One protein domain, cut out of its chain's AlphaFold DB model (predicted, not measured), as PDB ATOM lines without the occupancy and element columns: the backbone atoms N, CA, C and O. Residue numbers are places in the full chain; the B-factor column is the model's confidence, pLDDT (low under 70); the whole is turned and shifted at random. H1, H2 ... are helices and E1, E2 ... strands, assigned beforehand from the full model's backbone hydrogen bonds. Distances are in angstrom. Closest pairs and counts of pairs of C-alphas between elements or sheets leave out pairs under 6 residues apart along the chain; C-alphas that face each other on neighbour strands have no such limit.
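This is residues 4 to 68 of the 82 residues of the protein "DUF190 domain-containing protein" of Acidobacteria bacterium (UniProt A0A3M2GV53). A narrow ribbon of two strands, E1 and E4, makes the stem of this model; at one end the hairpin E2 and E3 turns off across it, and the two helices H1 and H2 lie toward the other end. The long loop of residues 35 to 45 leads from E3 back to E4. You have 65 residues printed, with two named helices and four named strands in the order H1, E1, E2, E3, E4, H2; the class is mixed, helices and strands, and both two-strand sheets, E1 - E4 and E2 - E3, are antiparallel. The whole is loose, with a radius of gyration of the C-alphas of 14.2 A, and only just elongated, spanning 40 by 21 by 16 A.

Find C-alpha 4 at (-41.503, -26.057, 28.743); from there H1 runs through residues 4 to 12. E1, residues 17 to 22, is 17.0 A long. E2 is residues 25 to 28, and E3 residues 31 to 34. E4, residues 46 to 51, is 16.5 A long. H2, residues 54 to 64, is 15.2 A long and ends at C-alpha 64, (-54.129, -18.761, 27.047).

Look first at E1 and E4, antiparallel at 161 degrees, with N 21 and O 47 at 2.8 A. E1 runs on into E2 at 99 degrees across two residues. In the hairpin E2 and E3, N 33 and O 26 are 2.8 A apart. The closest C-alphas of H1 and E1 are those of Val 7 and Ala 18, 6.9 A apart. H1 and H2 are only just apart, at 8.4 A. In both helices every O i to N i+4 pair is within hydrogen-bond range.

The two farthest C-alphas, those of Val 39 and Ser 55, are 42.0 A apart. The printed part has no cut, and the link from E3 to E4, 11 residues, is long. Confidence is under 70 at residue 29 and residues 35 to 43.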
ATOM      1  N   GLU A   4     -42.039 -25.562  30.020       89.94
ATOM      2  CA  GLU A   4     -41.503 -26.057  28.743       89.94
ATOM      3  C   GLU A   4     -42.582 -26.070  27.650       89.94
ATOM      4  O   GLU A   4     -42.390 -25.505  26.575       89.94
ATOM      5  N   ARG A   5     -43.773 -26.603  27.964       91.50
ATOM      6  CA  ARG A   5     -44.892 -26.635  27.016       91.50
ATOM      7  C   ARG A   5     -45.427 -25.240  26.691       91.50
ATOM      8  O   ARG A   5     -45.878 -25.014  25.571       91.50
ATOM      9  N   LEU A   6     -45.385 -24.307  27.645       91.50
ATOM     10  CA  LEU A   6     -45.752 -22.915  27.385       91.50
ATOM     11  C   LEU A   6     -44.790 -22.285  26.371       91.50
ATOM     12  O   LEU A   6     -45.245 -21.672  25.412       91.50
ATOM     13  N   VAL A   7     -43.480 -22.473  26.543       93.38
ATOM     14  CA  VAL A   7     -42.465 -21.942  25.618       93.38
ATOM     15  C   VAL A   7     -42.624 -22.533  24.215       93.38
ATOM     16  O   VAL A   7     -42.579 -21.793  23.232       93.38
ATOM     17  N   GLU A   8     -42.875 -23.838  24.104       93.31
ATOM     18  CA  GLU A   8     -43.180 -24.471  22.815       93.31
ATOM     19  C   GLU A   8     -44.418 -23.863  22.153       93.31
ATOM     20  O   GLU A   8     -44.376 -23.512  20.978       93.31
ATOM     21  N   LEU A   9     -45.500 -23.677  22.911       92.12
ATOM     22  CA  LEU A   9     -46.741 -23.098  22.405       92.12
ATOM     23  C   LEU A   9     -46.559 -21.650  21.932       92.12
ATOM     24  O   LEU A   9     -47.146 -21.250  20.927       92.12
ATOM     25  N   LEU A  10     -45.742 -20.860  22.634       92.69
ATOM     26  CA  LEU A  10     -45.380 -19.504  22.212       92.69
ATOM     27  C   LEU A  10     -44.631 -19.537  20.875       92.69
ATOM     28  O   LEU A  10     -44.976 -18.798  19.953       92.69
ATOM     29  N   ARG A  11     -43.669 -20.453  20.732       92.19
ATOM     30  CA  ARG A  11     -42.929 -20.645  19.481       92.19
ATOM     31  C   ARG A  11     -43.837 -21.105  18.334       92.19
ATOM     32  O   ARG A  11     -43.742 -20.562  17.239       92.19
ATOM     33  N   GLU A  12     -44.737 -22.060  18.578       92.62
ATOM     34  CA  GLU A  12     -45.740 -22.537  17.608       92.62
ATOM     35  C   GLU A  12     -46.663 -21.399  17.132       92.62
ATOM     36  O   GLU A  12     -47.065 -21.367  15.971       92.62
ATOM     37  N   LYS A  13     -46.968 -20.436  18.011       89.31
ATOM     38  CA  LYS A  13     -47.782 -19.246  17.713       89.31
ATOM     39  C   LYS A  13     -47.019 -18.118  17.009       89.31
ATOM     40  O   LYS A  13     -47.615 -17.076  16.749       89.31
ATOM     41  N   GLY A  14     -45.739 -18.307  16.687       90.00
ATOM     42  CA  GLY A  14     -44.934 -17.310  15.977       90.00
ATOM     43  C   GLY A  14     -44.581 -16.083  16.820       90.00
ATOM     44  O   GLY A  14     -44.406 -15.001  16.265       90.00
ATOM     45  N   ILE A  15     -44.505 -16.248  18.144       91.62
ATOM     46  CA  ILE A  15     -44.039 -15.213  19.072       91.62
ATOM     47  C   ILE A  15     -42.534 -14.987  18.865       91.62
ATOM     48  O   ILE A  15     -41.760 -15.947  18.855       91.62
ATOM     49  N   MET A  16     -42.128 -13.724  18.713       85.94
ATOM     50  CA  MET A  16     -40.763 -13.310  18.362       85.94
ATOM     51  C   MET A  16     -39.710 -13.763  19.381       85.94
ATOM     52  O   MET A  16     -38.606 -14.145  18.995       85.94
ATOM     53  N   GLY A  17     -40.042 -13.759  20.674       87.12
ATOM     54  CA  GLY A  17     -39.141 -14.231  21.718       87.12
ATOM     55  C   GLY A  17     -39.832 -14.444  23.059       87.12
ATOM     56  O   GLY A  17     -40.792 -13.755  23.406       87.12
ATOM     57  N   ALA A  18     -39.316 -15.406  23.820       94.25
ATOM     58  CA  ALA A  18     -39.712 -15.648  25.197       94.25
ATOM     59  C   ALA A  18     -38.486 -16.030  26.033       94.25
ATOM     60  O   ALA A  18     -37.657 -16.827  25.590       94.25
ATOM     61  N   THR A  19     -38.403 -15.499  27.247       94.25
ATOM     62  CA  THR A  19     -37.319 -15.768  28.196       94.25
ATOM     63  C   THR A  19     -37.907 -16.324  29.483       94.25
ATOM     64  O   THR A  19     -38.880 -15.787  30.009       94.25
ATOM     65  N   VAL A  20     -37.321 -17.401  30.006       94.69
ATOM     66  CA  VAL A  20     -37.735 -18.007  31.278       94.69
ATOM     67  C   VAL A  20     -36.681 -17.720  32.339       94.69
ATOM     68  O   VAL A  20     -35.519 -18.083  32.174       94.69
ATOM     69  N   LEU A  21     -37.100 -17.116  33.449       92.94
ATOM     70  CA  LEU A  21     -36.274 -16.895  34.629       92.94
ATOM     71  C   LEU A  21     -36.772 -17.773  35.778       92.94
ATOM     72  O   LEU A  21     -37.970 -17.825  36.071       92.94
ATOM     73  N   LYS A  22     -35.840 -18.447  36.457       88.44
ATOM     74  CA  LYS A  22     -36.116 -19.227  37.666       88.44
ATOM     75  C   LYS A  22     -35.722 -18.422  38.899       88.44
ATOM     76  O   LYS A  22     -34.570 -18.024  39.031       88.44
ATOM     77  N   ALA A  23     -36.678 -18.190  39.793       87.38
ATOM     78  CA  ALA A  23     -36.415 -17.490  41.042       87.38
ATOM     79  C   ALA A  23     -35.827 -18.433  42.103       87.38
ATOM     80  O   ALA A  23     -36.165 -19.616  42.158       87.38
ATOM     81  N   ILE A  24     -35.008 -17.875  42.996       85.69
ATOM     82  CA  ILE A  24     -34.456 -18.582  44.167       85.69
ATOM     83  C   ILE A  24     -35.445 -18.623  45.349       85.69
ATOM     84  O   ILE A  24     -35.353 -19.475  46.234       85.69
ATOM     85  N   MET A  25     -36.406 -17.688  45.382       84.75
ATOM     86  CA  MET A  25     -37.438 -17.570  46.417       84.75
ATOM     87  C   MET A  25     -38.627 -16.723  45.951       84.75
ATOM     88  O   MET A  25     -38.514 -15.966  44.989       84.75
ATOM     89  N   GLY A  26     -39.757 -16.814  46.653       83.44
ATOM     90  CA  GLY A  26     -40.914 -15.942  46.441       83.44
ATOM     91  C   GLY A  26     -42.090 -16.273  47.359       83.44
ATOM     92  O   GLY A  26     -42.107 -17.314  48.011       83.44
ATOM     93  N   TYR A  27     -43.086 -15.389  47.416       82.62
ATOM     94  CA  TYR A  27     -44.318 -15.599  48.180       82.62
ATOM     95  C   TYR A  27     -45.544 -15.078  47.420       82.62
ATOM     96  O   TYR A  27     -45.420 -14.209  46.560       82.62
ATOM     97  N   GLY A  28     -46.733 -15.601  47.732       79.69
ATOM     98  CA  GLY A  28     -47.988 -15.155  47.120       79.69
ATOM     99  C   GLY A  28     -49.212 -15.905  47.642       79.69
ATOM    100  O   GLY A  28     -49.170 -16.501  48.717       79.69
ATOM    101  N   ILE A  29     -50.294 -15.913  46.853       69.06
ATOM    102  CA  ILE A  29     -51.576 -16.575  47.187       69.06
ATOM    103  C   ILE A  29     -51.372 -18.064  47.522       69.06
ATOM    104  O   ILE A  29     -52.092 -18.643  48.328       69.06
ATOM    105  N   THR A  30     -50.354 -18.684  46.927       70.31
ATOM    106  CA  THR A  30     -50.022 -20.103  47.084       70.31
ATOM    107  C   THR A  30     -48.970 -20.377  48.175       70.31
ATOM    108  O   THR A  30     -48.555 -21.528  48.361       70.31
ATOM    109  N   GLY A  31     -48.562 -19.346  48.927       76.81
ATOM    110  CA  GLY A  31     -47.641 -19.423  50.066       76.81
ATOM    111  C   GLY A  31     -46.200 -19.001  49.755       76.81
ATOM    112  O   GLY A  31     -45.906 -18.476  48.686       76.81
ATOM    113  N   TYR A  32     -45.304 -19.218  50.724       81.06
ATOM    114  CA  TYR A  32     -43.865 -18.928  50.638       81.06
ATOM    115  C   TYR A  32     -43.084 -20.107  50.031       81.06
ATOM    116  O   TYR A  32     -43.411 -21.271  50.286       81.06
ATOM    117  N   ARG A  33     -42.058 -19.818  49.223       78.31
ATOM    118  CA  ARG A  33     -41.178 -20.787  48.550       78.31
ATOM    119  C   ARG A  33     -39.723 -20.314  48.607       78.31
ATOM    120  O   ARG A  33     -39.453 -19.138  48.379       78.31
ATOM    121  N   PHE A  34     -38.796 -21.235  48.866       77.81
ATOM    122  CA  PHE A  34     -37.352 -20.985  48.916       77.81
ATOM    123  C   PHE A  34     -36.575 -22.244  48.524       77.81
ATOM    124  O   PHE A  34     -36.985 -23.351  48.865       77.81
ATOM    125  N   GLU A  35     -35.460 -22.062  47.820       68.81
ATOM    126  CA  GLU A  35     -34.595 -23.136  47.327       68.81
ATOM    127  C   GLU A  35     -33.889 -23.930  48.441       68.81
ATOM    128  O   GLU A  35     -33.757 -25.142  48.320       68.81
ATOM    129  N   GLY A  36     -33.519 -23.294  49.560       66.81
ATOM    130  CA  GLY A  36     -32.748 -23.934  50.641       66.81
ATOM    131  C   GLY A  36     -33.516 -24.917  51.537       66.81
ATOM    132  O   GLY A  36     -32.967 -25.378  52.533       66.81
ATOM    133  N   ILE A  37     -34.773 -25.240  51.211       59.84
ATOM    134  CA  ILE A  37     -35.498 -26.391  51.774       59.84
ATOM    135  C   ILE A  37     -35.430 -27.504  50.714       59.84
ATOM    136  O   ILE A  37     -36.368 -27.743  49.953       59.84
ATOM    137  N   GLU A  38     -34.256 -28.124  50.598       56.44
ATOM    138  CA  GLU A  38     -33.965 -29.173  49.621       56.44
ATOM    139  C   GLU A  38     -34.743 -30.456  49.932       56.44
ATOM    140  O   GLU A  38     -34.436 -31.118  50.915       56.44
ATOM    141  N   VAL A  39     -35.695 -30.823  49.062       48.50
ATOM    142  CA  VAL A  39     -35.800 -32.191  48.491       48.50
ATOM    143  C   VAL A  39     -36.439 -32.131  47.090       48.50
ATOM    144  O   VAL A  39     -36.143 -32.966  46.246       48.50
ATOM    145  N   LEU A  40     -37.285 -31.140  46.779       49.06
ATOM    146  CA  LEU A  40     -38.036 -31.106  45.514       49.06
ATOM    147  C   LEU A  40     -38.245 -29.660  45.030       49.06
ATOM    148  O   LEU A  40     -39.335 -29.101  45.155       49.06
ATOM    149  N   SER A  41     -37.221 -29.035  44.438       53.94
ATOM    150  CA  SER A  41     -37.277 -27.666  43.878       53.94
ATOM    151  C   SER A  41     -38.159 -27.526  42.615       53.94
ATOM    152  O   SER A  41     -37.998 -26.600  41.820       53.94
ATOM    153  N   HIS A  42     -39.144 -28.416  42.448       56.94
ATOM    154  CA  HIS A  42     -40.145 -28.414  41.377       56.94
ATOM    155  C   HIS A  42     -41.195 -27.299  41.520       56.94
ATOM    156  O   HIS A  42     -41.973 -27.076  40.599       56.94
ATOM    157  N   SER A  43     -41.226 -26.603  42.663       66.00
ATOM    158  CA  SER A  43     -42.242 -25.584  42.983       66.00
ATOM    159  C   SER A  43     -41.682 -24.161  43.087       66.00
ATOM    160  O   SER A  43     -42.335 -23.297  43.679       66.00
ATOM    161  N   LEU A  44     -40.458 -23.918  42.604       77.69
ATOM    162  CA  LEU A  44     -39.884 -22.572  42.625       77.69
ATOM    163  C   LEU A  44     -40.621 -21.657  41.632       77.69
ATOM    164  O   LEU A  44     -41.019 -22.131  40.565       77.69
ATOM    165  N   PRO A  45     -40.818 -20.365  41.959       84.81
ATOM    166  CA  PRO A  45     -41.476 -19.436  41.051       84.81
ATOM    167  C   PRO A  45     -40.714 -19.314  39.729       84.81
ATOM    168  O   PRO A  45     -39.487 -19.187  39.709       84.81
ATOM    169  N   LEU A  46     -41.464 -19.326  38.631       89.25
ATOM    170  CA  LEU A  46     -40.955 -19.097  37.284       89.25
ATOM    171  C   LEU A  46     -41.581 -17.816  36.739       89.25
ATOM    172  O   LEU A  46     -42.789 -17.615  36.865       89.25
ATOM    173  N   LEU A  47     -40.755 -16.971  36.131       91.88
ATOM    174  CA  LEU A  47     -41.183 -15.807  35.367       91.88
ATOM    175  C   LEU A  47     -40.951 -16.104  33.888       91.88
ATOM    176  O   LEU A  47     -39.855 -16.507  33.503       91.88
ATOM    177  N   VAL A  48     -41.983 -15.918  33.071       94.00
ATOM    178  CA  VAL A  48     -41.879 -16.005  31.614       94.00
ATOM    179  C   VAL A  48     -42.116 -14.611  31.058       94.00
ATOM    180  O   VAL A  48     -43.209 -14.068  31.203       94.00
ATOM    181  N   GLU A  49     -41.087 -14.035  30.450       94.38
ATOM    182  CA  GLU A  49     -41.164 -12.747  29.767       94.38
ATOM    183  C   GLU A  49     -41.349 -12.979  28.274       94.38
ATOM    184  O   GLU A  49     -40.638 -13.781  27.669       94.38
ATOM    185  N   VAL A  50     -42.315 -12.282  27.684       94.00
ATOM    186  CA  VAL A  50     -42.642 -12.358  26.259       94.00
ATOM    187  C   VAL A  50     -42.603 -10.948  25.693       94.00
ATOM    188  O   VAL A  50     -43.234 -10.052  26.253       94.00
ATOM    189  N   LEU A  51     -41.870 -10.762  24.597       91.50
ATOM    190  CA  LEU A  51     -41.765  -9.489  23.887       91.50
ATOM    191  C   LEU A  51     -42.431  -9.622  22.524       91.50
ATOM    192  O   LEU A  51     -41.983 -10.414  21.697       91.50
ATOM    193  N   GLU A  52     -43.503  -8.866  22.308       91.75
ATOM    194  CA  GLU A  52     -44.274  -8.865  21.067       91.75
ATOM    195  C   GLU A  52     -45.059  -7.562  20.903       91.75
ATOM    196  O   GLU A  52     -45.210  -6.786  21.848       91.75
ATOM    197  N   GLU A  53     -45.603  -7.358  19.704       92.44
ATOM    198  CA  GLU A  53     -46.576  -6.295  19.449       92.44
ATOM    199  C   GLU A  53     -47.819  -6.444  20.341       92.44
ATOM    200  O   GLU A  53     -48.319  -7.551  20.563       92.44
ATOM    201  N   GLU A  54     -48.379  -5.317  20.789       92.44
ATOM    202  CA  GLU A  54     -49.529  -5.279  21.703       92.44
ATOM    203  C   GLU A  54     -50.698  -6.146  21.213       92.44
ATOM    204  O   GLU A  54     -51.245  -6.956  21.965       92.44
ATOM    205  N   SER A  55     -51.041  -6.048  19.925       92.69
ATOM    206  CA  SER A  55     -52.144  -6.811  19.329       92.69
ATOM    207  C   SER A  55     -51.944  -8.329  19.457       92.69
ATOM    208  O   SER A  55     -52.877  -9.066  19.789       92.69
ATOM    209  N   LYS A  56     -50.713  -8.816  19.259       92.38
ATOM    210  CA  LYS A  56     -50.359 -10.229  19.414       92.38
ATOM    211  C   LYS A  56     -50.351 -10.652  20.875       92.38
ATOM    212  O   LYS A  56     -50.834 -11.744  21.170       92.38
ATOM    213  N   VAL A  57     -49.856  -9.806  21.779       92.56
ATOM    214  CA  VAL A  57     -49.886 -10.075  23.224       92.56
ATOM    215  C   VAL A  57     -51.328 -10.225  23.708       92.56
ATOM    216  O   VAL A  57     -51.646 -11.201  24.387       92.56
ATOM    217  N   MET A  58     -52.234  -9.336  23.301       92.94
ATOM    218  CA  MET A  58     -53.647  -9.417  23.684       92.94
ATOM    219  C   MET A  58     -54.324 -10.683  23.141       92.94
ATOM    220  O   MET A  58     -55.015 -11.386  23.882       92.94
ATOM    221  N   ASN A  59     -54.063 -11.038  21.878       92.69
ATOM    222  CA  ASN A  59     -54.562 -12.284  21.287       92.69
ATOM    223  C   ASN A  59     -54.008 -13.528  21.996       92.69
ATOM    224  O   ASN A  59     -54.728 -14.507  22.223       92.69
ATOM    225  N   LEU A  60     -52.727 -13.498  22.363       91.62
ATOM    226  CA  LEU A  60     -52.081 -14.561  23.114       91.62
ATOM    227  C   LEU A  60     -52.750 -14.741  24.480       91.62
ATOM    228  O   LEU A  60     -53.123 -15.869  24.813       91.62
ATOM    229  N   LEU A  61     -52.946 -13.649  25.225       91.38
ATOM    230  CA  LEU A  61     -53.588 -13.660  26.539       91.38
ATOM    231  C   LEU A  61     -54.995 -14.247  26.487       91.38
ATOM    232  O   LEU A  61     -55.309 -15.116  27.299       91.38
ATOM    233  N   GLU A  62     -55.814 -13.846  25.514       92.31
ATOM    234  CA  GLU A  62     -57.159 -14.410  25.371       92.31
ATOM    235  C   GLU A  62     -57.091 -15.913  25.050       92.31
ATOM    236  O   GLU A  62     -57.809 -16.711  25.650       92.31
ATOM    237  N   SER A  63     -56.156 -16.333  24.187       90.69
ATOM    238  CA  SER A  63     -55.993 -17.749  23.826       90.69
ATOM    239  C   SER A  63     -55.461 -18.633  24.963       90.69
ATOM    240  O   SER A  63     -55.703 -19.841  24.977       90.69
ATOM    241  N   LEU A  64     -54.733 -18.050  25.918       89.88
ATOM    242  CA  LEU A  64     -54.129 -18.761  27.047       89.88
ATOM    243  C   LEU A  64     -54.866 -18.543  28.368       89.88
ATOM    244  O   LEU A  64     -54.501 -19.162  29.363       89.88
ATOM    245  N   LYS A  65     -55.917 -17.728  28.391       90.00
ATOM    246  CA  LYS A  65     -56.654 -17.302  29.586       90.00
ATOM    247  C   LYS A  65     -56.981 -18.431  30.560       90.00
ATOM    248  O   LYS A  65     -56.710 -18.317  31.751       90.00
ATOM    249  N   GLU A  66     -57.493 -19.550  30.049       89.06
ATOM    250  CA  GLU A  66     -57.817 -20.734  30.855       89.06
ATOM    251  C   GLU A  66     -56.575 -21.397  31.467       89.06
ATOM    252  O   GLU A  66     -56.604 -21.839  32.615       89.06
ATOM    253  N   HIS A  67     -55.460 -21.411  30.737       86.50
ATOM    254  CA  HIS A  67     -54.181 -21.954  31.193       86.50
ATOM    255  C   HIS A  67     -53.446 -21.031  32.171       86.50
ATOM    256  O   HIS A  67     -52.613 -21.512  32.938       86.50
ATOM    257  N   LEU A  68     -53.741 -19.730  32.128       86.94
ATOM    258  CA  LEU A  68     -53.136 -18.691  32.963       86.94
ATOM    259  C   LEU A  68     -53.939 -18.403  34.241       86.94
ATOM    260  O   LEU A  68     -53.569 -17.523  35.020       86.94
TER     261      LEU A  68